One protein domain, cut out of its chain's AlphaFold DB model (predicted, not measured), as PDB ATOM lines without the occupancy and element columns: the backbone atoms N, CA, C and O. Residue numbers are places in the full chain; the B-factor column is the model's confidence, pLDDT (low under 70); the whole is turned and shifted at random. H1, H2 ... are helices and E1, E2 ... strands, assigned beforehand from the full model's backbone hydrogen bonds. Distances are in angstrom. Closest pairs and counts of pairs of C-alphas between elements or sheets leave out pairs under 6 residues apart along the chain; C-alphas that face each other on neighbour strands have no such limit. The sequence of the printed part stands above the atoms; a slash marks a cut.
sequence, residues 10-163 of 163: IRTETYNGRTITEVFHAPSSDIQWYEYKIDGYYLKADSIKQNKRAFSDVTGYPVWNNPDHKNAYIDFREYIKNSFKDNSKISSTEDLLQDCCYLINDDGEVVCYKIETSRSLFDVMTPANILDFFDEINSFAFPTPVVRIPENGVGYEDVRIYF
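What this domain is: This is residues 10 to 163 of the 163 residues of an uncharacterized protein of Methanosphaera sp (UniProt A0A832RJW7). One twisted antiparallel sheet of six strands lies between helices: H6 crosses one face, H3 is on that same face towards the E4 and E6 end, and H1 covers part of the opposite face. E1, E2 and E3 fold back on each other at one end of the sheet, while a long loop, residues 140 to 152, leads from H6 to the last strand, E6, at the other edge. The printed part has 154 residues, with six named helices and six named strands in the chain order E1 E2 E3 H1 H2 H3 H4 E4 E5 H5 H6 E6; the sheet's order is E1 E2 E3 E5 E4 E6, and the class is mixed, helices and strands. It is compact, with a radius of gyration of the C-alphas of 16.1 A and spans of 48 by 34 by 29 A.

How they stand to each other: The sheet begins with a meander, each strand the antiparallel neighbour of the one before: E1 (residues 10 to 15), E2 (18 to 28) and E3 (31 to 38). E1 and E2 form a hairpin, with N 13 and O 20 at 2.9 A, and so do E2 and E3, with N 23 and O 35 at 2.8 A. E3 is the neighbour of E5 (110 to 117), with N 36 and O 115 at 2.8 A. E5 bends by 61 degrees at residue 113 and forms a hairpin with E4 (97 to 104), where N 101 and O 114 are 2.8 A apart. E4 pairs with the edge strand E6 (153 to 162), with N 102 and O 159 at 3.0 A. H6 (127 to 139) is on the sheet at a height over the sheet of 7.8 A, over E2 and, only just, over E3, on which 3 of its C-alphas fall; it runs across the strands, at 84 degrees to E2 on the local plane. H1 (39 to 51) is on the opposite face; its closest C-alphas to E5 are Tyr 42 and Tyr 113, 4.7 A. H3 (67 to 83) touches H6 with residues 79 to 83 alone, closest at the C-alphas of Ser 83 and Phe 133, 6.2 A, at a shallow tilt of 16 degrees, opposite ways. The whole is three layers, helices on both faces of a sheet: H3 and H6 on one, H1 on the other. E5, H5 (121 to 124), H6 and E6 make a split strand-helix-strand unit, two strands running the same way with E4 between them, and its crossover is left-handed. H5 only grazes the sheet with residues 121 to 122, and H4 (93 to 96) with residues 93 to 96. H2 (55 to 58) is on the sheet; its closest C-alphas to E6 are those of Phe 55 and Gly 155, 5.5 A apart. H1 is apart from H3 and H6. In H1, H3 and H6 every O i to N i+4 pair is within hydrogen-bond range; H2, H4 and H5 are too short for such a pair.

Where its parts are: E1 begins at C-alpha 10 (38.957, -81.573, 110.121) and is 16.7 A long. E2 measures 31.5 A, E3 23.7 A, E4 20.0 A and E5 19.7 A. E6, 29.3 A, ends at C-alpha 162 (44.497, -59.328, 107.069). H3, 24.4 A, begins at C-alpha 67 (51.897, -46.930, 93.254); H1 is 18.2 A and H6 18.4 A. H2, H4 and H5 have four residues each.

The domain as a whole: The farthest C-alphas, of Ser 88 and Glu 151, are 49.9 A apart. The printed part has no cut and ends at the chain's last residue, 163. The H6 to E6 link is long, 13 residues. The mean pLDDT of the printed part is 82.3; it is under 70 at residue 29 and residues 58 to 66, 85 to 95 and 144 to 155.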
ATOM      1  N   ILE A  10      38.987 -81.710 111.577       92.44
ATOM      2  CA  ILE A  10      38.957 -81.573 110.121       92.44
ATOM      3  C   ILE A  10      37.564 -81.941 109.637       92.44
ATOM      4  O   ILE A  10      37.081 -83.049 109.888       92.44
ATOM      5  N   ARG A  11      36.945 -81.032 108.886       94.62
ATOM      6  CA  ARG A  11      35.673 -81.258 108.207       94.62
ATOM      7  C   ARG A  11      35.848 -81.066 106.710       94.62
ATOM      8  O   ARG A  11      36.463 -80.108 106.260       94.62
ATOM      9  N   THR A  12      35.280 -81.971 105.923       96.00
ATOM     10  CA  THR A  12      35.334 -81.903 104.459       96.00
ATOM     11  C   THR A  12      33.936 -81.968 103.873       96.00
ATOM     12  O   THR A  12      33.162 -82.847 104.248       96.00
ATOM     13  N   GLU A  13      33.642 -81.105 102.909       96.00
ATOM     14  CA  GLU A  13      32.409 -81.136 102.119       96.00
ATOM     15  C   GLU A  13      32.771 -81.201 100.633       96.00
ATOM     16  O   GLU A  13      33.732 -80.572 100.187       96.00
ATOM     17  N   THR A  14      32.016 -81.961  99.841       96.12
ATOM     18  CA  THR A  14      32.205 -82.033  98.383       96.12
ATOM     19  C   THR A  14      31.007 -81.421  97.676       96.12
ATOM     20  O   THR A  14      29.870 -81.830  97.903       96.12
ATOM     21  N   TYR A  15      31.257 -80.479  96.770       96.00
ATOM     22  CA  TYR A  15      30.225 -79.868  95.940       96.00
ATOM     23  C   TYR A  15      30.722 -79.715  94.504       96.00
ATOM     24  O   TYR A  15      31.851 -79.295  94.266       96.00
ATOM     25  N   ASN A  16      29.892 -80.112  93.536       94.88
ATOM     26  CA  ASN A  16      30.226 -80.102  92.107       94.88
ATOM     27  C   ASN A  16      31.599 -80.742  91.776       94.88
ATOM     28  O   ASN A  16      32.371 -80.227  90.970       94.88
ATOM     29  N   GLY A  17      31.933 -81.847  92.457       94.88
ATOM     30  CA  GLY A  17      33.199 -82.569  92.273       94.88
ATOM     31  C   GLY A  17      34.440 -81.891  92.867       94.88
ATOM     32  O   GLY A  17      35.546 -82.377  92.648       94.88
ATOM     33  N   ARG A  18      34.280 -80.793  93.614       97.00
ATOM     34  CA  ARG A  18      35.364 -80.071  94.290       97.00
ATOM     35  C   ARG A  18      35.239 -80.245  95.800       97.00
ATOM     36  O   ARG A  18      34.139 -80.148  96.345       97.00
ATOM     37  N   THR A  19      36.365 -80.491  96.456       97.19
ATOM     38  CA  THR A  19      36.443 -80.676  97.909       97.19
ATOM     39  C   THR A  19      36.796 -79.362  98.589       97.19
ATOM     40  O   THR A  19      37.767 -78.703  98.208       97.19
ATOM     41  N   ILE A  20      36.011 -79.011  99.602       97.69
ATOM     42  CA  ILE A  20      36.265 -77.931 100.550       97.69
ATOM     43  C   ILE A  20      36.714 -78.592 101.849       97.69
ATOM     44  O   ILE A  20      35.974 -79.401 102.412       97.69
ATOM     45  N   THR A  21      37.898 -78.239 102.328       97.38
ATOM     46  CA  THR A  21      38.421 -78.690 103.618       97.38
ATOM     47  C   THR A  21      38.406 -77.524 104.593       97.38
ATOM     48  O   THR A  21      38.992 -76.485 104.304       97.38
ATOM     49  N   GLU A  22      37.750 -77.714 105.730       96.44
ATOM     50  CA  GLU A  22      37.785 -76.866 106.917       96.44
ATOM     51  C   GLU A  22      38.682 -77.526 107.965       96.44
ATOM     52  O   GLU A  22      38.551 -78.720 108.248       96.44
ATOM     53  N   VAL A  23      39.578 -76.749 108.559       95.00
ATOM     54  CA  VAL A  23      40.404 -77.166 109.689       95.00
ATOM     55  C   VAL A  23      40.164 -76.198 110.836       95.00
ATOM     56  O   VAL A  23      40.418 -75.002 110.709       95.00
ATOM     57  N   PHE A  24      39.666 -76.703 111.957       92.56
ATOM     58  CA  PHE A  24      39.533 -75.920 113.177       92.56
ATOM     59  C   PHE A  24      40.871 -75.850 113.912       92.56
ATOM     60  O   PHE A  24      41.535 -76.867 114.125       92.56
ATOM     61  N   HIS A  25      41.241 -74.648 114.340       88.88
ATOM     62  CA  HIS A  25      42.452 -74.376 115.093       88.88
ATOM     63  C   HIS A  25      42.111 -73.714 116.427       88.88
ATOM     64  O   HIS A  25      41.501 -72.647 116.468       88.88
ATOM     65  N   ALA A  26      42.564 -74.330 117.521       84.88
ATOM     66  CA  ALA A  26      42.435 -73.807 118.881       84.88
ATOM     67  C   ALA A  26      43.739 -74.033 119.669       84.88
ATOM     68  O   ALA A  26      43.812 -74.927 120.516       84.88
ATOM     69  N   PRO A  27      44.810 -73.262 119.391       76.44
ATOM     70  CA  PRO A  27      46.066 -73.374 120.135       76.44
ATOM     71  C   PRO A  27      45.927 -72.964 121.613       76.44
ATOM     72  O   PRO A  27      46.766 -73.329 122.439       76.44
ATOM     73  N   SER A  28      44.888 -72.200 121.963       74.81
ATOM     74  CA  SER A  28      44.511 -71.857 123.337       74.81
ATOM     75  C   SER A  28      42.998 -71.626 123.438       74.81
ATOM     76  O   SER A  28      42.308 -71.551 122.425       74.81
ATOM     77  N   SER A  29      42.461 -71.500 124.659       66.69
ATOM     78  CA  SER A  29      41.031 -71.208 124.873       66.69
ATOM     79  C   SER A  29      40.579 -69.891 124.240       66.69
ATOM     80  O   SER A  29      39.411 -69.764 123.875       66.69
ATOM     81  N   ASP A  30      41.506 -68.942 124.100       75.50
ATOM     82  CA  ASP A  30      41.212 -67.541 123.791       75.50
ATOM     83  C   ASP A  30      41.444 -67.199 122.314       75.50
ATOM     84  O   ASP A  30      41.034 -66.133 121.857       75.50
ATOM     85  N   ILE A  31      42.105 -68.086 121.561       78.38
ATOM     86  CA  ILE A  31      42.396 -67.893 120.140       78.38
ATOM     87  C   ILE A  31      41.872 -69.107 119.386       78.38
ATOM     88  O   ILE A  31      42.385 -70.214 119.541       78.38
ATOM     89  N   GLN A  32      40.845 -68.879 118.572       87.88
ATOM     90  CA  GLN A  32      40.200 -69.896 117.754       87.88
ATOM     91  C   GLN A  32      39.976 -69.346 116.347       87.88
ATOM     92  O   GLN A  32      39.552 -68.197 116.193       87.88
ATOM     93  N   TRP A  33      40.261 -70.157 115.334       91.69
ATOM     94  CA  TRP A  33      39.976 -69.829 113.940       91.69
ATOM     95  C   TRP A  33      39.736 -71.091 113.117       91.69
ATOM     96  O   TRP A  33      40.033 -72.208 113.540       91.69
ATOM     97  N   TYR A  34      39.184 -70.896 111.929       94.06
ATOM     98  CA  TYR A  34      38.888 -71.943 110.964       94.06
ATOM     99  C   TYR A  34      39.666 -71.651 109.692       94.06
ATOM    100  O   TYR A  34      39.641 -70.530 109.197       94.06
ATOM    101  N   GLU A  35      40.366 -72.646 109.171       95.25
ATOM    102  CA  GLU A  35      41.114 -72.571 107.924       95.25
ATOM    103  C   GLU A  35      40.348 -73.301 106.817       95.25
ATOM    104  O   GLU A  35      39.959 -74.451 106.997       95.25
ATOM    105  N   TYR A  36      40.190 -72.668 105.654       95.88
ATOM    106  CA  TYR A  36      39.545 -73.252 104.479       95.88
ATOM    107  C   TYR A  36      40.508 -73.395 103.320       95.88
ATOM    108  O   TYR A  36      41.252 -72.468 102.993       95.88
ATOM    109  N   LYS A  37      40.419 -74.537 102.643       96.81
ATOM    110  CA  LYS A  37      41.136 -74.839 101.404       96.81
ATOM    111  C   LYS A  37      40.201 -75.507 100.409       96.81
ATOM    112  O   LYS A  37      39.412 -76.373 100.782       96.81
ATOM    113  N   ILE A  38      40.349 -75.150  99.137       97.12
ATOM    114  CA  ILE A  38      39.789 -75.917  98.022       97.12
ATOM    115  C   ILE A  38      40.932 -76.695  97.389       97.12
ATOM    116  O   ILE A  38      41.892 -76.075  96.926       97.12
ATOM    117  N   ASP A  39      40.830 -78.024  97.335       94.25
ATOM    118  CA  ASP A  39      41.937 -78.900  96.914       94.25
ATOM    119  C   ASP A  39      42.567 -78.454  95.585       94.25
ATOM    120  O   ASP A  39      43.786 -78.361  95.469       94.25
ATOM    121  N   GLY A  40      41.740 -78.092  94.598       94.44
ATOM    122  CA  GLY A  40      42.214 -77.628  93.292       94.44
ATOM    123  C   GLY A  40      43.069 -76.355  93.359       94.44
ATOM    124  O   GLY A  40      44.103 -76.280  92.698       94.44
ATOM    125  N   TYR A  41      42.681 -75.374  94.180       96.25
ATOM    126  CA  TYR A  41      43.453 -74.139  94.345       96.25
ATOM    127  C   TYR A  41      44.699 -74.349  95.198       96.25
ATOM    128  O   TYR A  41      45.762 -73.825  94.867       96.25
ATOM    129  N   TYR A  42      44.595 -75.166  96.246       94.81
ATOM    130  CA  TYR A  42      45.733 -75.514  97.090       94.81
ATOM    131  C   TYR A  42      46.829 -76.236  96.295       94.81
ATOM    132  O   TYR A  42      47.987 -75.827  96.334       94.81
ATOM    133  N   LEU A  43      46.458 -77.243  95.498       95.06
ATOM    134  CA  LEU A  43      47.391 -77.973  94.635       95.06
ATOM    135  C   LEU A  43      47.974 -77.088  93.527       95.06
ATOM    136  O   LEU A  43      49.158 -77.205  93.205       95.06
ATOM    137  N   LYS A  44      47.176 -76.175  92.953       94.31
ATOM    138  CA  LYS A  44      47.677 -75.194  91.978       94.31
ATOM    139  C   LYS A  44      48.746 -74.294  92.603       94.31
ATOM    140  O   LYS A  44      49.799 -74.098  91.999       94.31
ATOM    141  N   ALA A  45      48.501 -73.780  93.808       93.06
ATOM    142  CA  ALA A  45      49.461 -72.947  94.523       93.06
ATOM    143  C   ALA A  45      50.734 -73.718  94.899       93.06
ATOM    144  O   ALA A  45      51.829 -73.221  94.655       93.06
ATOM    145  N   ASP A  46      50.611 -74.937  95.430       92.62
ATOM    146  CA  ASP A  46      51.758 -75.794  95.758       92.62
ATOM    147  C   ASP A  46      52.628 -76.082  94.521       92.62
ATOM    148  O   ASP A  46      53.846 -75.909  94.554       92.62
ATOM    149  N   SER A  47      52.000 -76.385  93.382       92.06
ATOM    150  CA  SER A  47      52.702 -76.554  92.106       92.06
ATOM    151  C   SER A  47      53.483 -75.298  91.694       92.06
ATOM    152  O   SER A  47      54.639 -75.398  91.278       92.06
ATOM    153  N   ILE A  48      52.915 -74.098  91.855       88.75
ATOM    154  CA  ILE A  48      53.634 -72.843  91.580       88.75
ATOM    155  C   ILE A  48      54.838 -72.692  92.519       88.75
ATOM    156  O   ILE A  48      55.940 -72.421  92.042       88.75
ATOM    157  N   LYS A  49      54.653 -72.923  93.825       87.56
ATOM    158  CA  LYS A  49      55.707 -72.804  94.849       87.56
ATOM    159  C   LYS A  49      56.873 -73.770  94.626       87.56
ATOM    160  O   LYS A  49      58.009 -73.439  94.939       87.56
ATOM    161  N   GLN A  50      56.609 -74.954  94.076       88.75
ATOM    162  CA  GLN A  50      57.642 -75.954  93.781       88.75
ATOM    163  C   GLN A  50      58.429 -75.657  92.498       88.75
ATOM    164  O   GLN A  50      59.582 -76.070  92.380       88.75
ATOM    165  N   ASN A  51      57.815 -74.968  91.531       86.44
ATOM    166  CA  ASN A  51      58.387 -74.772  90.194       86.44
ATOM    167  C   ASN A  51      58.915 -73.355  89.937       86.44
ATOM    168  O   ASN A  51      59.670 -73.143  88.988       86.44
ATOM    169  N   LYS A  52      58.508 -72.376  90.748       82.69
ATOM    170  CA  LYS A  52      58.911 -70.973  90.633       82.69
ATOM    171  C   LYS A  52      59.525 -70.503  91.947       82.69
ATOM    172  O   LYS A  52      59.366 -71.132  92.986       82.69
ATOM    173  N   ARG A  53      60.238 -69.381  91.897       80.38
ATOM    174  CA  ARG A  53      60.831 -68.757  93.082       80.38
ATOM    175  C   ARG A  53      59.951 -67.610  93.565       80.38
ATOM    176  O   ARG A  53      59.441 -66.855  92.734       80.38
ATOM    177  N   ALA A  54      59.796 -67.468  94.879       80.19
ATOM    178  CA  ALA A  54      59.119 -66.307  95.439       80.19
ATOM    179  C   ALA A  54      59.928 -65.041  95.121       80.19
ATOM    180  O   ALA A  54      61.160 -65.046  95.186       80.19
ATOM    181  N   PHE A  55      59.258 -63.946  94.774       74.12
ATOM    182  CA  PHE A  55      59.933 -62.688  94.465       74.12
ATOM    183  C   PHE A  55      60.730 -62.149  95.657       74.12
ATOM    184  O   PHE A  55      61.848 -61.660  95.482       74.12
ATOM    185  N   SER A  56      60.182 -62.294  96.864       72.56
ATOM    186  CA  SER A  56      60.824 -61.929  98.131       72.56
ATOM    187  C   SER A  56      62.148 -62.661  98.387       72.56
ATOM    188  O   SER A  56      63.026 -62.119  99.056       72.56
ATOM    189  N   ASP A  57      62.348 -63.849  97.808       74.00
ATOM    190  CA  ASP A  57      63.621 -64.577  97.894       74.00
ATOM    191  C   ASP A  57      64.695 -64.006  96.957       74.00
ATOM    192  O   ASP A  57      65.884 -64.299  97.113       74.00
ATOM    193  N   VAL A  58      64.286 -63.247  95.936       69.06
ATOM    194  CA  VAL A  58      65.181 -62.665  94.926       69.06
ATOM    195  C   VAL A  58      65.468 -61.198  95.219       69.06
ATOM    196  O   VAL A  58      66.579 -60.729  94.969       69.06
ATOM    197  N   THR A  59      64.492 -60.466  95.753       65.31
ATOM    198  CA  THR A  59      64.653 -59.058  96.110       65.31
ATOM    199  C   THR A  59      64.245 -58.833  97.561       65.31
ATOM    200  O   THR A  59      63.176 -59.242  97.997       65.31
ATOM    201  N   GLY A  60      65.097 -58.142  98.324       55.66
ATOM    202  CA  GLY A  60      64.809 -57.783  99.717       55.66
ATOM    203  C   GLY A  60      63.830 -56.615  99.879       55.66
ATOM    204  O   GLY A  60      63.723 -56.077 100.978       55.66
ATOM    205  N   TYR A  61      63.165 -56.175  98.804       52.12
ATOM    206  CA  TYR A  61      62.269 -55.022  98.822       52.12
ATOM    207  C   TYR A  61      60.888 -55.400  98.294       52.12
ATOM    208  O   TYR A  61      60.775 -55.869  97.164       52.12
ATOM    209  N   PRO A  62      59.820 -55.149  99.061       52.06
ATOM    210  CA  PRO A  62      58.487 -55.460  98.588       52.06
ATOM    211  C   PRO A  62      58.065 -54.565  97.413       52.06
ATOM    212  O   PRO A  62      58.301 -53.352  97.429       52.06
ATOM    213  N   VAL A  63      57.349 -55.133  96.442       56.25
ATOM    214  CA  VAL A  63      56.821 -54.433  95.249       56.25
ATOM    215  C   VAL A  63      55.830 -53.302  95.603       56.25
ATOM    216  O   VAL A  63      55.536 -52.444  94.774       56.25
ATOM    217  N   TRP A  64      55.365 -53.229  96.857       53.34
ATOM    218  CA  TRP A  64      54.387 -52.255  97.378       53.34
ATOM    219  C   TRP A  64      54.771 -50.775  97.218       53.34
ATOM    220  O   TRP A  64      53.905 -49.908  97.339       53.34
ATOM    221  N   ASN A  65      56.043 -50.460  96.954       56.81
ATOM    222  CA  ASN A  65      56.475 -49.086  96.679       56.81
ATOM    223  C   ASN A  65      56.131 -48.612  95.255       56.81
ATOM    224  O   ASN A  65      56.247 -47.418  94.981       56.81
ATOM    225  N   ASN A  66      55.696 -49.508  94.361       66.44
ATOM    226  CA  ASN A  66      55.096 -49.126  93.087       66.44
ATOM    227  C   ASN A  66      53.630 -48.692  93.326       66.44
ATOM    228  O   ASN A  66      52.825 -49.520  93.765       66.44
ATOM    229  N   PRO A  67      53.257 -47.427  93.040       70.69
ATOM    230  CA  PRO A  67      51.897 -46.930  93.254       70.69
ATOM    231  C   PRO A  67      50.805 -47.763  92.572       70.69
ATOM    232  O   PRO A  67      49.742 -47.949  93.162       70.69
ATOM    233  N   ASP A  68      51.072 -48.311  91.385       70.50
ATOM    234  CA  ASP A  68      50.088 -49.104  90.637       70.50
ATOM    235  C   ASP A  68      49.803 -50.436  91.333       70.50
ATOM    236  O   ASP A  68      48.648 -50.840  91.467       70.50
ATOM    237  N   HIS A  69      50.844 -51.081  91.870       73.50
ATOM    238  CA  HIS A  69      50.672 -52.277  92.695       73.50
ATOM    239  C   HIS A  69      49.907 -51.957  93.969       73.50
ATOM    240  O   HIS A  69      48.959 -52.657  94.309       73.50
ATOM    241  N   LYS A  70      50.286 -50.879  94.664       76.69
ATOM    242  CA  LYS A  70      49.608 -50.461  95.892       76.69
ATOM    243  C   LYS A  70      48.107 -50.247  95.669       76.69
ATOM    244  O   LYS A  70      47.316 -50.704  96.490       76.69
ATOM    245  N   ASN A  71      47.723 -49.586  94.578       82.94
ATOM    246  CA  ASN A  71      46.317 -49.378  94.232       82.94
ATOM    247  C   ASN A  71      45.618 -50.705  93.913       82.94
ATOM    248  O   ASN A  71      44.573 -50.976  94.494       82.94
ATOM    249  N   ALA A  72      46.236 -51.575  93.107       82.94
ATOM    250  CA  ALA A  72      45.673 -52.887  92.787       82.94
ATOM    251  C   ALA A  72      45.425 -53.753  94.036       82.94
ATOM    252  O   ALA A  72      44.431 -54.467  94.103       82.94
ATOM    253  N   TYR A  73      46.280 -53.663  95.058       84.38
ATOM    254  CA  TYR A  73      46.053 -54.355  96.329       84.38
ATOM    255  C   TYR A  73      44.913 -53.762  97.161       84.38
ATOM    256  O   TYR A  73      44.194 -54.512  97.819       84.38
ATOM    257  N   ILE A  74      44.741 -52.436  97.152       86.69
ATOM    258  CA  ILE A  74      43.585 -51.790  97.791       86.69
ATOM    259  C   ILE A  74      42.301 -52.247  97.092       86.69
ATOM    260  O   ILE A  74      41.368 -52.682  97.769       86.69
ATOM    261  N   ASP A  75      42.293 -52.226  95.758       88.75
ATOM    262  CA  ASP A  75      41.166 -52.682  94.944       88.75
ATOM    263  C   ASP A  75      40.860 -54.159  95.202       88.75
ATOM    264  O   ASP A  75      39.705 -54.524  95.406       88.75
ATOM    265  N   PHE A  76      41.888 -55.007  95.279       89.25
ATOM    266  CA  PHE A  76      41.730 -56.426  95.579       89.25
ATOM    267  C   PHE A  76      41.194 -56.677  96.995       89.25
ATOM    268  O   PHE A  76      40.312 -57.515  97.184       89.25
ATOM    269  N   ARG A  77      41.662 -55.928  98.004       88.62
ATOM    270  CA  ARG A  77      41.127 -56.027  99.372       88.62
ATOM    271  C   ARG A  77      39.644 -55.664  99.412       88.62
ATOM    272  O   ARG A  77      38.867 -56.370 100.051       88.62
ATOM    273  N   GLU A  78      39.244 -54.586  98.745       87.75
ATOM    274  CA  GLU A  78      37.831 -54.200  98.657       87.75
ATOM    275  C   GLU A  78      37.009 -55.201  97.835       87.75
ATOM    276  O   GLU A  78      35.869 -55.493  98.195       87.75
ATOM    277  N   TYR A  79      37.593 -55.785  96.787       89.06
ATOM    278  CA  TYR A  79      36.981 -56.857  96.008       89.06
ATOM    279  C   TYR A  79      36.640 -58.064  96.891       89.06
ATOM    280  O   TYR A  79      35.467 -58.412  96.990       89.06
ATOM    281  N   ILE A  80      37.610 -58.593  97.653       88.62
ATOM    282  CA  ILE A  80      37.386 -59.693  98.612       88.62
ATOM    283  C   ILE A  80      36.283 -59.338  99.616       88.62
ATOM    284  O   ILE A  80      35.411 -60.159  99.909       88.62
ATOM    285  N   LYS A  81      36.294 -58.107 100.150       83.69
ATOM    286  CA  LYS A  81      35.252 -57.667 101.088       83.69
ATOM    287  C   LYS A  81      33.864 -57.737 100.474       83.69
ATOM    288  O   LYS A  81      32.924 -58.119 101.171       83.69
ATOM    289  N   ASN A  82      33.735 -57.322  99.217       82.44
ATOM    290  CA  ASN A  82      32.464 -57.274  98.508       82.44
ATOM    291  C   ASN A  82      31.933 -58.670  98.183       82.44
ATOM    292  O   ASN A  82      30.736 -58.881  98.354       82.44
ATOM    293  N   SER A  83      32.801 -59.629  97.856       79.69
ATOM    294  CA  SER A  83      32.416 -61.024  97.589       79.69
ATOM    295  C   SER A  83      31.750 -61.721  98.793       79.69
ATOM    296  O   SER A  83      31.032 -62.703  98.639       79.69
ATOM    297  N   PHE A  84      31.928 -61.198 100.013       74.06
ATOM    298  CA  PHE A  84      31.253 -61.687 101.227       74.06
ATOM    299  C   PHE A  84      29.922 -60.986 101.562       74.06
ATOM    300  O   PHE A  84      29.180 -61.478 102.416       74.06
ATOM    301  N   LYS A  85      29.605 -59.838 100.942       66.12
ATOM    302  CA  LYS A  85      28.475 -58.981 101.364       66.12
ATOM    303  C   LYS A  85      27.095 -59.547 101.026       66.12
ATOM    304  O   LYS A  85      26.125 -59.176 101.683       66.12
ATOM    305  N   ASP A  86      26.997 -60.466 100.068       61.53
ATOM    306  CA  ASP A  86      25.708 -60.994  99.599       61.53
ATOM    307  C   ASP A  86      25.159 -62.158 100.447       61.53
ATOM    308  O   ASP A  86      24.104 -62.723 100.143       61.53
ATOM    309  N   ASN A  87      25.814 -62.506 101.562       63.06
ATOM    310  CA  ASN A  87      25.295 -63.506 102.487       63.06
ATOM    311  C   ASN A  87      24.521 -62.863 103.647       63.06
ATOM    312  O   ASN A  87      25.096 -62.297 104.573       63.06
ATOM    313  N   SER A  88      23.199 -63.044 103.649       57.94
ATOM    314  CA  SER A  88      22.283 -62.494 104.662       57.94
ATOM    315  C   SER A  88      22.532 -62.962 106.105       57.94
ATOM    316  O   SER A  88      21.961 -62.386 107.032       57.94
ATOM    317  N   LYS A  89      23.366 -63.988 106.322       63.00
ATOM    318  CA  LYS A  89      23.780 -64.462 107.653       63.00
ATOM    319  C   LYS A  89      25.087 -63.838 108.153       63.00
ATOM    320  O   LYS A  89      25.463 -64.089 109.297       63.00
ATOM    321  N   ILE A  90      25.771 -63.040 107.333       65.75
ATOM    322  CA  ILE A  90      27.027 -62.368 107.676       65.75
ATOM    323  C   ILE A  90      26.718 -60.891 107.949       65.75
ATOM    324  O   ILE A  90      26.334 -60.148 107.052       65.75
ATOM    325  N   SER A  91      26.857 -60.459 109.206       61.75
ATOM    326  CA  SER A  91      26.599 -59.067 109.609       61.75
ATOM    327  C   SER A  91      27.682 -58.099 109.131       61.75
ATOM    328  O   SER A  91      27.379 -56.946 108.829       61.75
ATOM    329  N   SER A  92      28.932 -58.562 109.049       65.81
ATOM    330  CA  SER A  92      30.028 -57.860 108.386       65.81
ATOM    331  C   SER A  92      31.120 -58.850 107.968       65.81
ATOM    332  O   SER A  92      31.374 -59.837 108.662       65.81
ATOM    333  N   THR A  93      31.772 -58.593 106.831       65.50
ATOM    334  CA  THR A  93      32.924 -59.386 106.375       65.50
ATOM    335  C   THR A  93      34.086 -59.315 107.368       65.50
ATOM    336  O   THR A  93      34.777 -60.307 107.556       65.50
ATOM    337  N   GLU A  94      34.266 -58.167 108.029       65.19
ATOM    338  CA  GLU A  94      35.355 -57.903 108.985       65.19
ATOM    339  C   GLU A  94      35.186 -58.686 110.300       65.19
ATOM    340  O   GLU A  94      36.170 -59.008 110.956       65.19
ATOM    341  N   ASP A  95      33.960 -59.075 110.664       68.56
ATOM    342  CA  ASP A  95      33.719 -59.912 111.849       68.56
ATOM    343  C   ASP A  95      34.017 -61.400 111.595       68.56
ATOM    344  O   ASP A  95      34.195 -62.175 112.544       68.56
ATOM    345  N   LEU A  96      34.030 -61.822 110.326       83.06
ATOM    346  CA  LEU A  96      34.151 -63.225 109.932       83.06
ATOM    347  C   LEU A  96      35.514 -63.549 109.327       83.06
ATOM    348  O   LEU A  96      36.162 -64.483 109.788       83.06
ATOM    349  N   LEU A  97      35.924 -62.821 108.291       86.00
ATOM    350  CA  LEU A  97      37.167 -63.053 107.567       86.00
ATOM    351  C   LEU A  97      38.333 -62.484 108.375       86.00
ATOM    352  O   LEU A  97      38.356 -61.292 108.651       86.00
ATOM    353  N   GLN A  98      39.296 -63.326 108.735       86.56
ATOM    354  CA  GLN A  98      40.515 -62.895 109.425       86.56
ATOM    355  C   GLN A  98      41.659 -62.703 108.433       86.56
ATOM    356  O   GLN A  98      42.384 -61.708 108.494       86.56
ATOM    357  N   ASP A  99      41.817 -63.657 107.516       90.44
ATOM    358  CA  ASP A  99      42.938 -63.678 106.589       90.44
ATOM    359  C   ASP A  99      42.585 -64.333 105.248       90.44
ATOM    360  O   ASP A  99      41.799 -65.278 105.169       90.44
ATOM    361  N   CYS A 100      43.214 -63.842 104.183       91.81
ATOM    362  CA  CYS A 100      43.206 -64.432 102.855       91.81
ATOM    363  C   CYS A 100      44.649 -64.583 102.358       91.81
ATOM    364  O   CYS A 100      45.367 -63.599 102.165       91.81
ATOM    365  N   CYS A 101      45.060 -65.825 102.106       93.56
ATOM    366  CA  CYS A 101      46.364 -66.180 101.560       93.56
ATOM    367  C   CYS A 101      46.251 -66.512 100.073       93.56
ATOM    368  O   CYS A 101      45.482 -67.390  99.664       93.56
ATOM    369  N   TYR A 102      47.066 -65.848  99.263       92.38
ATOM    370  CA  TYR A 102      47.024 -65.991  97.817       92.38
ATOM    371  C   TYR A 102      48.398 -65.799  97.193       92.38
ATOM    372  O   TYR A 102      49.290 -65.170  97.757       92.38
ATOM    373  N   LEU A 103      48.550 -66.365  96.002       89.69
ATOM    374  CA  LEU A 103      49.688 -66.104  95.137       89.69
ATOM    375  C   LEU A 103      49.282 -65.149  94.026       89.69
ATOM    376  O   LEU A 103      48.155 -65.232  93.540       89.69
ATOM    377  N   ILE A 104      50.213 -64.317  93.575       87.19
ATOM    378  CA  ILE A 104      50.106 -63.639  92.283       87.19
ATOM    379  C   ILE A 104      51.198 -64.196  91.379       87.19
ATOM    380  O   ILE A 104      52.382 -64.163  91.733       87.19
ATOM    381  N   ASN A 105      50.806 -64.754  90.236       81.81
ATOM    382  CA  ASN A 105      51.766 -65.273  89.271       81.81
ATOM    383  C   ASN A 105      52.276 -64.173  88.318       81.81
ATOM    384  O   ASN A 105      51.983 -62.984  88.435       81.81
ATOM    385  N   ASP A 106      53.082 -64.597  87.362       76.25
ATOM    386  CA  ASP A 106      53.692 -63.789  86.316       76.25
ATOM    387  C   ASP A 106      52.726 -63.210  85.288       76.25
ATOM    388  O   ASP A 106      53.072 -62.231  84.636       76.25
ATOM    389  N   ASP A 107      51.525 -63.757  85.173       78.31
ATOM    390  CA  ASP A 107      50.464 -63.202  84.338       78.31
ATOM    391  C   ASP A 107      49.550 -62.251  85.136       78.31
ATOM    392  O   ASP A 107      48.596 -61.702  84.590       78.31
ATOM    393  N   GLY A 108      49.838 -62.037  86.428       81.44
ATOM    394  CA  GLY A 108      48.983 -61.272  87.338       81.44
ATOM    395  C   GLY A 108      47.761 -62.055  87.832       81.44
ATOM    396  O   GLY A 108      46.892 -61.478  88.483       81.44
ATOM    397  N   GLU A 109      47.679 -63.357  87.539       88.31
ATOM    398  CA  GLU A 109      46.596 -64.221  88.004       88.31
ATOM    399  C   GLU A 109      46.710 -64.448  89.514       88.31
ATOM    400  O   GLU A 109      47.786 -64.779  90.032       88.31
ATOM    401  N   VAL A 110      45.579 -64.317  90.204       91.56
ATOM    402  CA  VAL A 110      45.449 -64.640  91.622       91.56
ATOM    403  C   VAL A 110      45.185 -66.132  91.798       91.56
ATOM    404  O   VAL A 110      44.290 -66.701  91.179       91.56
ATOM    405  N   VAL A 111      45.929 -66.762  92.707       93.75
ATOM    406  CA  VAL A 111      45.618 -68.099  93.220       93.75
ATOM    407  C   VAL A 111      45.354 -68.006  94.718       93.75
ATOM    408  O   VAL A 111      46.289 -68.105  95.513       93.75
ATOM    409  N   CYS A 112      44.098 -67.803  95.118       95.69
ATOM    410  CA  CYS A 112      43.703 -67.856  96.526       95.69
ATOM    411  C   CYS A 112      43.605 -69.314  96.967       95.69
ATOM    412  O   CYS A 112      42.741 -70.064  96.508       95.69
ATOM    413  N   TYR A 113      44.525 -69.712  97.842       95.12
ATOM    414  CA  TYR A 113      44.707 -71.105  98.239       95.12
ATOM    415  C   TYR A 113      44.306 -71.379  99.684       95.12
ATOM    416  O   TYR A 113      44.222 -72.546 100.068       95.12
ATOM    417  N   LYS A 114      44.087 -70.331 100.486       95.31
ATOM    418  CA  LYS A 114      43.656 -70.462 101.874       95.31
ATOM    419  C   LYS A 114      42.931 -69.209 102.362       95.31
ATOM    420  O   LYS A 114      43.396 -68.098 102.125       95.31
ATOM    421  N   ILE A 115      41.862 -69.412 103.124       94.38
ATOM    422  CA  ILE A 115      41.137 -68.369 103.860       94.38
ATOM    423  C   ILE A 115      41.027 -68.775 105.331       94.38
ATOM    424  O   ILE A 115      40.807 -69.949 105.619       94.38
ATOM    425  N   GLU A 116      41.174 -67.825 106.253       93.94
ATOM    426  CA  GLU A 116      40.989 -68.039 107.691       93.94
ATOM    427  C   GLU A 116      39.827 -67.184 108.215       93.94
ATOM    428  O   GLU A 116      39.695 -66.008 107.855       93.94
ATOM    429  N   THR A 117      38.977 -67.762 109.064       92.06
ATOM    430  CA  THR A 117      37.788 -67.098 109.614       92.06
ATOM    431  C   THR A 117      37.637 -67.300 111.120       92.06
ATOM    432  O   THR A 117      38.136 -68.260 111.703       92.06
ATOM    433  N   SER A 118      36.897 -66.401 111.769       89.56
ATOM    434  CA  SER A 118      36.610 -66.444 113.211       89.56
ATOM    435  C   SER A 118      35.550 -67.481 113.603       89.56
ATOM    436  O   SER A 118      35.399 -67.810 114.780       89.56
ATOM    437  N   ARG A 119      34.782 -67.985 112.627       88.25
ATOM    438  CA  ARG A 119      33.679 -68.942 112.804       88.25
ATOM    439  C   ARG A 119      33.594 -69.887 111.613       88.25
ATOM    440  O   ARG A 119      34.003 -69.508 110.514       88.25
ATOM    441  N   SER A 120      32.990 -71.059 111.815       91.75
ATOM    442  CA  SER A 120      32.795 -72.028 110.739       91.75
ATOM    443  C   SER A 120      31.927 -71.453 109.610       91.75
ATOM    444  O   SER A 120      30.756 -71.130 109.813       91.75
ATOM    445  N   LEU A 121      32.476 -71.363 108.397       90.94
ATOM    446  CA  LEU A 121      31.745 -71.075 107.167       90.94
ATOM    447  C   LEU A 121      30.707 -72.147 106.855       90.94
ATOM    448  O   LEU A 121      29.662 -71.801 106.315       90.94
ATOM    449  N   PHE A 122      30.926 -73.416 107.211       91.75
ATOM    450  CA  PHE A 122      29.907 -74.448 107.002       91.75
ATOM    451  C   PHE A 122      28.661 -74.263 107.880       91.75
ATOM    452  O   PHE A 122      27.602 -74.793 107.542       91.75
ATOM    453  N   ASP A 123      28.752 -73.491 108.965       89.19
ATOM    454  CA  ASP A 123      27.598 -73.162 109.810       89.19
ATOM    455  C   ASP A 123      26.782 -71.974 109.265       89.19
ATOM    456  O   ASP A 123      25.580 -71.853 109.530       89.19
ATOM    457  N   VAL A 124      27.411 -71.088 108.484       86.81
ATOM    458  CA  VAL A 124      26.793 -69.840 107.998       86.81
ATOM    459  C   VAL A 124      26.602 -69.774 106.477       86.81
ATOM    460  O   VAL A 124      25.786 -68.982 106.002       86.81
ATOM    461  N   MET A 125      27.274 -70.624 105.703       87.69
ATOM    462  CA  MET A 125      27.256 -70.666 104.238       87.69
ATOM    463  C   MET A 125      27.006 -72.085 103.724       87.69
ATOM    464  O   MET A 125      27.265 -73.078 104.399       87.69
ATOM    465  N   THR A 126      26.516 -72.188 102.488       91.12
ATOM    466  CA  THR A 126      26.486 -73.477 101.786       91.12
ATOM    467  C   THR A 126      27.853 -73.777 101.159       91.12
ATOM    468  O   THR A 126      28.573 -72.836 100.814       91.12
ATOM    469  N   PRO A 127      28.199 -75.057 100.913       94.31
ATOM    470  CA  PRO A 127      29.372 -75.420 100.116       94.31
ATOM    471  C   PRO A 127      29.449 -74.690  98.766       94.31
ATOM    472  O   PRO A 127      30.528 -74.277  98.357       94.31
ATOM    473  N   ALA A 128      28.303 -74.471  98.107       92.75
ATOM    474  CA  ALA A 128      28.230 -73.712  96.860       92.75
ATOM    475  C   ALA A 128      28.742 -72.277  97.041       92.75
ATOM    476  O   ALA A 128      29.641 -71.866  96.325       92.75
ATOM    477  N   ASN A 129      28.254 -71.561  98.061       90.06
ATOM    478  CA  ASN A 129      28.686 -70.185  98.310       90.06
ATOM    479  C   ASN A 129      30.166 -70.092  98.699       90.06
ATOM    480  O   ASN A 129      30.819 -69.111  98.366       90.06
ATOM    481  N   ILE A 130      30.695 -71.094  99.409       92.25
ATOM    482  CA  ILE A 130      32.124 -71.142  99.739       92.25
ATOM    483  C   ILE A 130      32.949 -71.311  98.456       92.25
ATOM    484  O   ILE A 130      33.943 -70.611  98.286       92.25
ATOM    485  N   LEU A 131      32.541 -72.195  97.536       93.88
ATOM    486  CA  LEU A 131      33.221 -72.318  96.242       93.88
ATOM    487  C   LEU A 131      33.114 -71.044  95.410       93.88
ATOM    488  O   LEU A 131      34.140 -70.592  94.915       93.88
ATOM    489  N   ASP A 132      31.916 -70.465  95.293       90.75
ATOM    490  CA  ASP A 132      31.692 -69.227  94.541       90.75
ATOM    491  C   ASP A 132      32.616 -68.116  95.052       90.75
ATOM    492  O   ASP A 132      33.229 -67.411  94.258       90.75
ATOM    493  N   PHE A 133      32.800 -68.022  96.372       89.19
ATOM    494  CA  PHE A 133      33.705 -67.058  96.985       89.19
ATOM    495  C   PHE A 133      35.171 -67.276  96.584       89.19
ATOM    496  O   PHE A 133      35.850 -66.338  96.165       89.19
ATOM    497  N   PHE A 134      35.674 -68.512  96.673       93.25
ATOM    498  CA  PHE A 134      37.028 -68.808  96.200       93.25
ATOM    499  C   PHE A 134      37.162 -68.520  94.697       93.25
ATOM    500  O   PHE A 134      38.162 -67.936  94.284       93.25
ATOM    501  N   ASP A 135      36.180 -68.904  93.884       93.75
ATOM    502  CA  ASP A 135      36.197 -68.701  92.433       93.75
ATOM    503  C   ASP A 135      36.206 -67.213  92.073       93.75
ATOM    504  O   ASP A 135      36.975 -66.795  91.207       93.75
ATOM    505  N   GLU A 136      35.414 -66.409  92.779       92.12
ATOM    506  CA  GLU A 136      35.358 -64.961  92.616       92.12
ATOM    507  C   GLU A 136      36.725 -64.334  92.914       92.12
ATOM    508  O   GLU A 136      37.283 -63.666  92.043       92.12
ATOM    509  N   ILE A 137      37.344 -64.635  94.064       92.38
ATOM    510  CA  ILE A 137      38.690 -64.132  94.396       92.38
ATOM    511  C   ILE A 137      39.721 -64.527  93.334       92.38
ATOM    512  O   ILE A 137      40.526 -63.697  92.911       92.38
ATOM    513  N   ASN A 138      39.705 -65.791  92.907       93.50
ATOM    514  CA  ASN A 138      40.631 -66.314  91.901       93.50
ATOM    515  C   ASN A 138      40.368 -65.743  90.491       93.50
ATOM    516  O   ASN A 138      41.200 -65.918  89.605       93.50
ATOM    517  N   SER A 139      39.238 -65.063  90.263       92.75
ATOM    518  CA  SER A 139      38.944 -64.371  89.000       92.75
ATOM    519  C   SER A 139      39.562 -62.971  88.915       92.75
ATOM    520  O   SER A 139      39.617 -62.387  87.830       92.75
ATOM    521  N   PHE A 140      40.050 -62.433  90.038       91.00
ATOM    522  CA  PHE A 140      40.737 -61.150  90.052       91.00
ATOM    523  C   PHE A 140      42.082 -61.253  89.324       91.00
ATOM    524  O   PHE A 140      42.876 -62.164  89.563       91.00
ATOM    525  N   ALA A 141      42.357 -60.281  88.459       87.19
ATOM    526  CA  ALA A 141      43.615 -60.182  87.733       87.19
ATOM    527  C   ALA A 141      44.308 -58.868  88.087       87.19
ATOM    528  O   ALA A 141      43.753 -57.783  87.896       87.19
ATOM    529  N   PHE A 142      45.541 -58.963  88.578       84.19
ATOM    530  CA  PHE A 142      46.371 -57.791  88.791       84.19
ATOM    531  C   PHE A 142      46.793 -57.210  87.431       84.19
ATOM    532  O   PHE A 142      47.240 -57.949  86.554       84.19
ATOM    533  N   PRO A 143      46.694 -55.881  87.232       75.00
ATOM    534  CA  PRO A 143      46.972 -55.236  85.944       75.00
ATOM    535  C   PRO A 143      48.452 -55.283  85.544       75.00
ATOM    536  O   PRO A 143      48.809 -54.916  84.425       75.00
ATOM    537  N   THR A 144      49.335 -55.689  86.454       59.88
ATOM    538  CA  THR A 144      50.768 -55.804  86.209       59.88
ATOM    539  C   THR A 144      51.251 -57.175  86.683       59.88
ATOM    540  O   THR A 144      50.945 -57.549  87.817       59.88
ATOM    541  N   PRO A 145      52.051 -57.900  85.880       59.84
ATOM    542  CA  PRO A 145      52.879 -58.997  86.364       59.84
ATOM    543  C   PRO A 145      53.663 -58.541  87.585       59.84
ATOM    544  O   PRO A 145      54.488 -57.629  87.475       59.84
ATOM    545  N   VAL A 146      53.440 -59.164  88.738       57.97
ATOM    546  CA  VAL A 146      54.152 -58.756  89.958       57.97
ATOM    547  C   VAL A 146      55.652 -59.059  89.835       57.97
ATOM    548  O   VAL A 146      56.467 -58.493  90.559       57.97
ATOM    549  N   VAL A 147      56.053 -59.931  88.891       58.56
ATOM    550  CA  VAL A 147      57.344 -60.612  88.999       58.56
ATOM    551  C   VAL A 147      58.019 -61.015  87.679       58.56
ATOM    552  O   VAL A 147      58.286 -62.193  87.429       58.56
ATOM    553  N   ARG A 148      58.403 -60.056  86.829       53.03
ATOM    554  CA  ARG A 148      59.377 -60.340  85.758       53.03
ATOM    555  C   ARG A 148      60.738 -59.747  86.106       53.03
ATOM    556  O   ARG A 148      60.983 -58.580  85.825       53.03
ATOM    557  N   ILE A 149      61.634 -60.558  86.677       55.28
ATOM    558  CA  ILE A 149      63.063 -60.224  86.779       55.28
ATOM    559  C   ILE A 149      63.761 -60.831  85.553       55.28
ATOM    560  O   ILE A 149      63.902 -62.053  85.489       55.28
ATOM    561  N   PRO A 150      64.197 -60.022  84.570       51.28
ATOM    562  CA  PRO A 150      64.724 -60.532  83.300       51.28
ATOM    563  C   PRO A 150      65.927 -61.474  83.444       51.28
ATOM    564  O   PRO A 150      66.105 -62.356  82.611       51.28
ATOM    565  N   GLU A 151      66.731 -61.306  84.497       55.59
ATOM    566  CA  GLU A 151      67.977 -62.055  84.712       55.59
ATOM    567  C   GLU A 151      67.807 -63.313  85.585       55.59
ATOM    568  O   GLU A 151      68.634 -64.216  85.504       55.59
ATOM    569  N   ASN A 152      66.730 -63.412  86.378       54.16
ATOM    570  CA  ASN A 152      66.575 -64.445  87.421       54.16
ATOM    571  C   ASN A 152      65.380 -65.386  87.211       54.16
ATOM    572  O   ASN A 152      65.103 -66.234  88.059       54.16
ATOM    573  N   GLY A 153      64.696 -65.261  86.075       52.75
ATOM    574  CA  GLY A 153      63.518 -66.055  85.768       52.75
ATOM    575  C   GLY A 153      62.238 -65.498  86.387       52.75
ATOM    576  O   GLY A 153      62.217 -64.555  87.175       52.75
ATOM    577  N   VAL A 154      61.145 -66.081  85.924       60.00
ATOM    578  CA  VAL A 154      59.767 -65.761  86.278       60.00
ATOM    579  C   VAL A 154      59.491 -66.182  87.728       60.00
ATOM    580  O   VAL A 154      59.719 -67.343  88.073       60.00
ATOM    581  N   GLY A 155      59.007 -65.265  88.569       68.69
ATOM    582  CA  GLY A 155      58.675 -65.549  89.972       68.69
ATOM    583  C   GLY A 155      57.177 -65.467  90.272       68.69
ATOM    584  O   GLY A 155      56.369 -65.204  89.385       68.69
ATOM    585  N   TYR A 156      56.810 -65.704  91.529       78.38
ATOM    586  CA  TYR A 156      55.470 -65.440  92.071       78.38
ATOM    587  C   TYR A 156      55.590 -64.607  93.352       78.38
ATOM    588  O   TYR A 156      56.646 -64.609  93.984       78.38
ATOM    589  N   GLU A 157      54.529 -63.913  93.750       82.19
ATOM    590  CA  GLU A 157      54.451 -63.258  95.062       82.19
ATOM    591  C   GLU A 157      53.494 -64.050  95.962       82.19
ATOM    592  O   GLU A 157      52.382 -64.357  95.537       82.19
ATOM    593  N   ASP A 158      53.928 -64.407  97.177       84.81
ATOM    594  CA  ASP A 158      53.074 -65.009  98.214       84.81
ATOM    595  C   ASP A 158      52.612 -63.919  99.169       84.81
ATOM    596  O   ASP A 158      53.435 -63.262  99.813       84.81
ATOM    597  N   VAL A 159      51.303 -63.712  99.249       84.38
ATOM    598  CA  VAL A 159      50.725 -62.584  99.968       84.38
ATOM    599  C   VAL A 159      49.650 -63.052 100.925       84.38
ATOM    600  O   VAL A 159      48.908 -64.006 100.686       84.38
ATOM    601  N   ARG A 160      49.565 -62.310 102.024       86.69
ATOM    602  CA  ARG A 160      48.591 -62.477 103.084       86.69
ATOM    603  C   ARG A 160      47.896 -61.138 103.335       86.69
ATOM    604  O   ARG A 160      48.583 -60.161 103.645       86.69
ATOM    605  N   ILE A 161      46.572 -61.073 103.173       84.75
ATOM    606  CA  ILE A 161      45.772 -59.888 103.529       84.75
ATOM    607  C   ILE A 161      44.990 -60.176 104.805       84.75
ATOM    608  O   ILE A 161      44.087 -61.008 104.810       84.75
ATOM    609  N   TYR A 162      45.264 -59.372 105.828       85.69
ATOM    610  CA  TYR A 162      44.497 -59.328 107.069       85.69
ATOM    611  C   TYR A 162      43.309 -58.365 106.943       85.69
ATOM    612  O   TYR A 162      43.428 -57.287 106.334       85.69
ATOM    613  N   PHE A 163      42.170 -58.747 107.517       80.06
ATOM    614  CA  PHE A 163      40.925 -57.982 107.443       80.06
ATOM    615  C   PHE A 163      40.583 -57.269 108.742       80.06
ATOM    616  O   PHE A 163      40.815 -57.843 109.827       80.06
TER     617      PHE A 163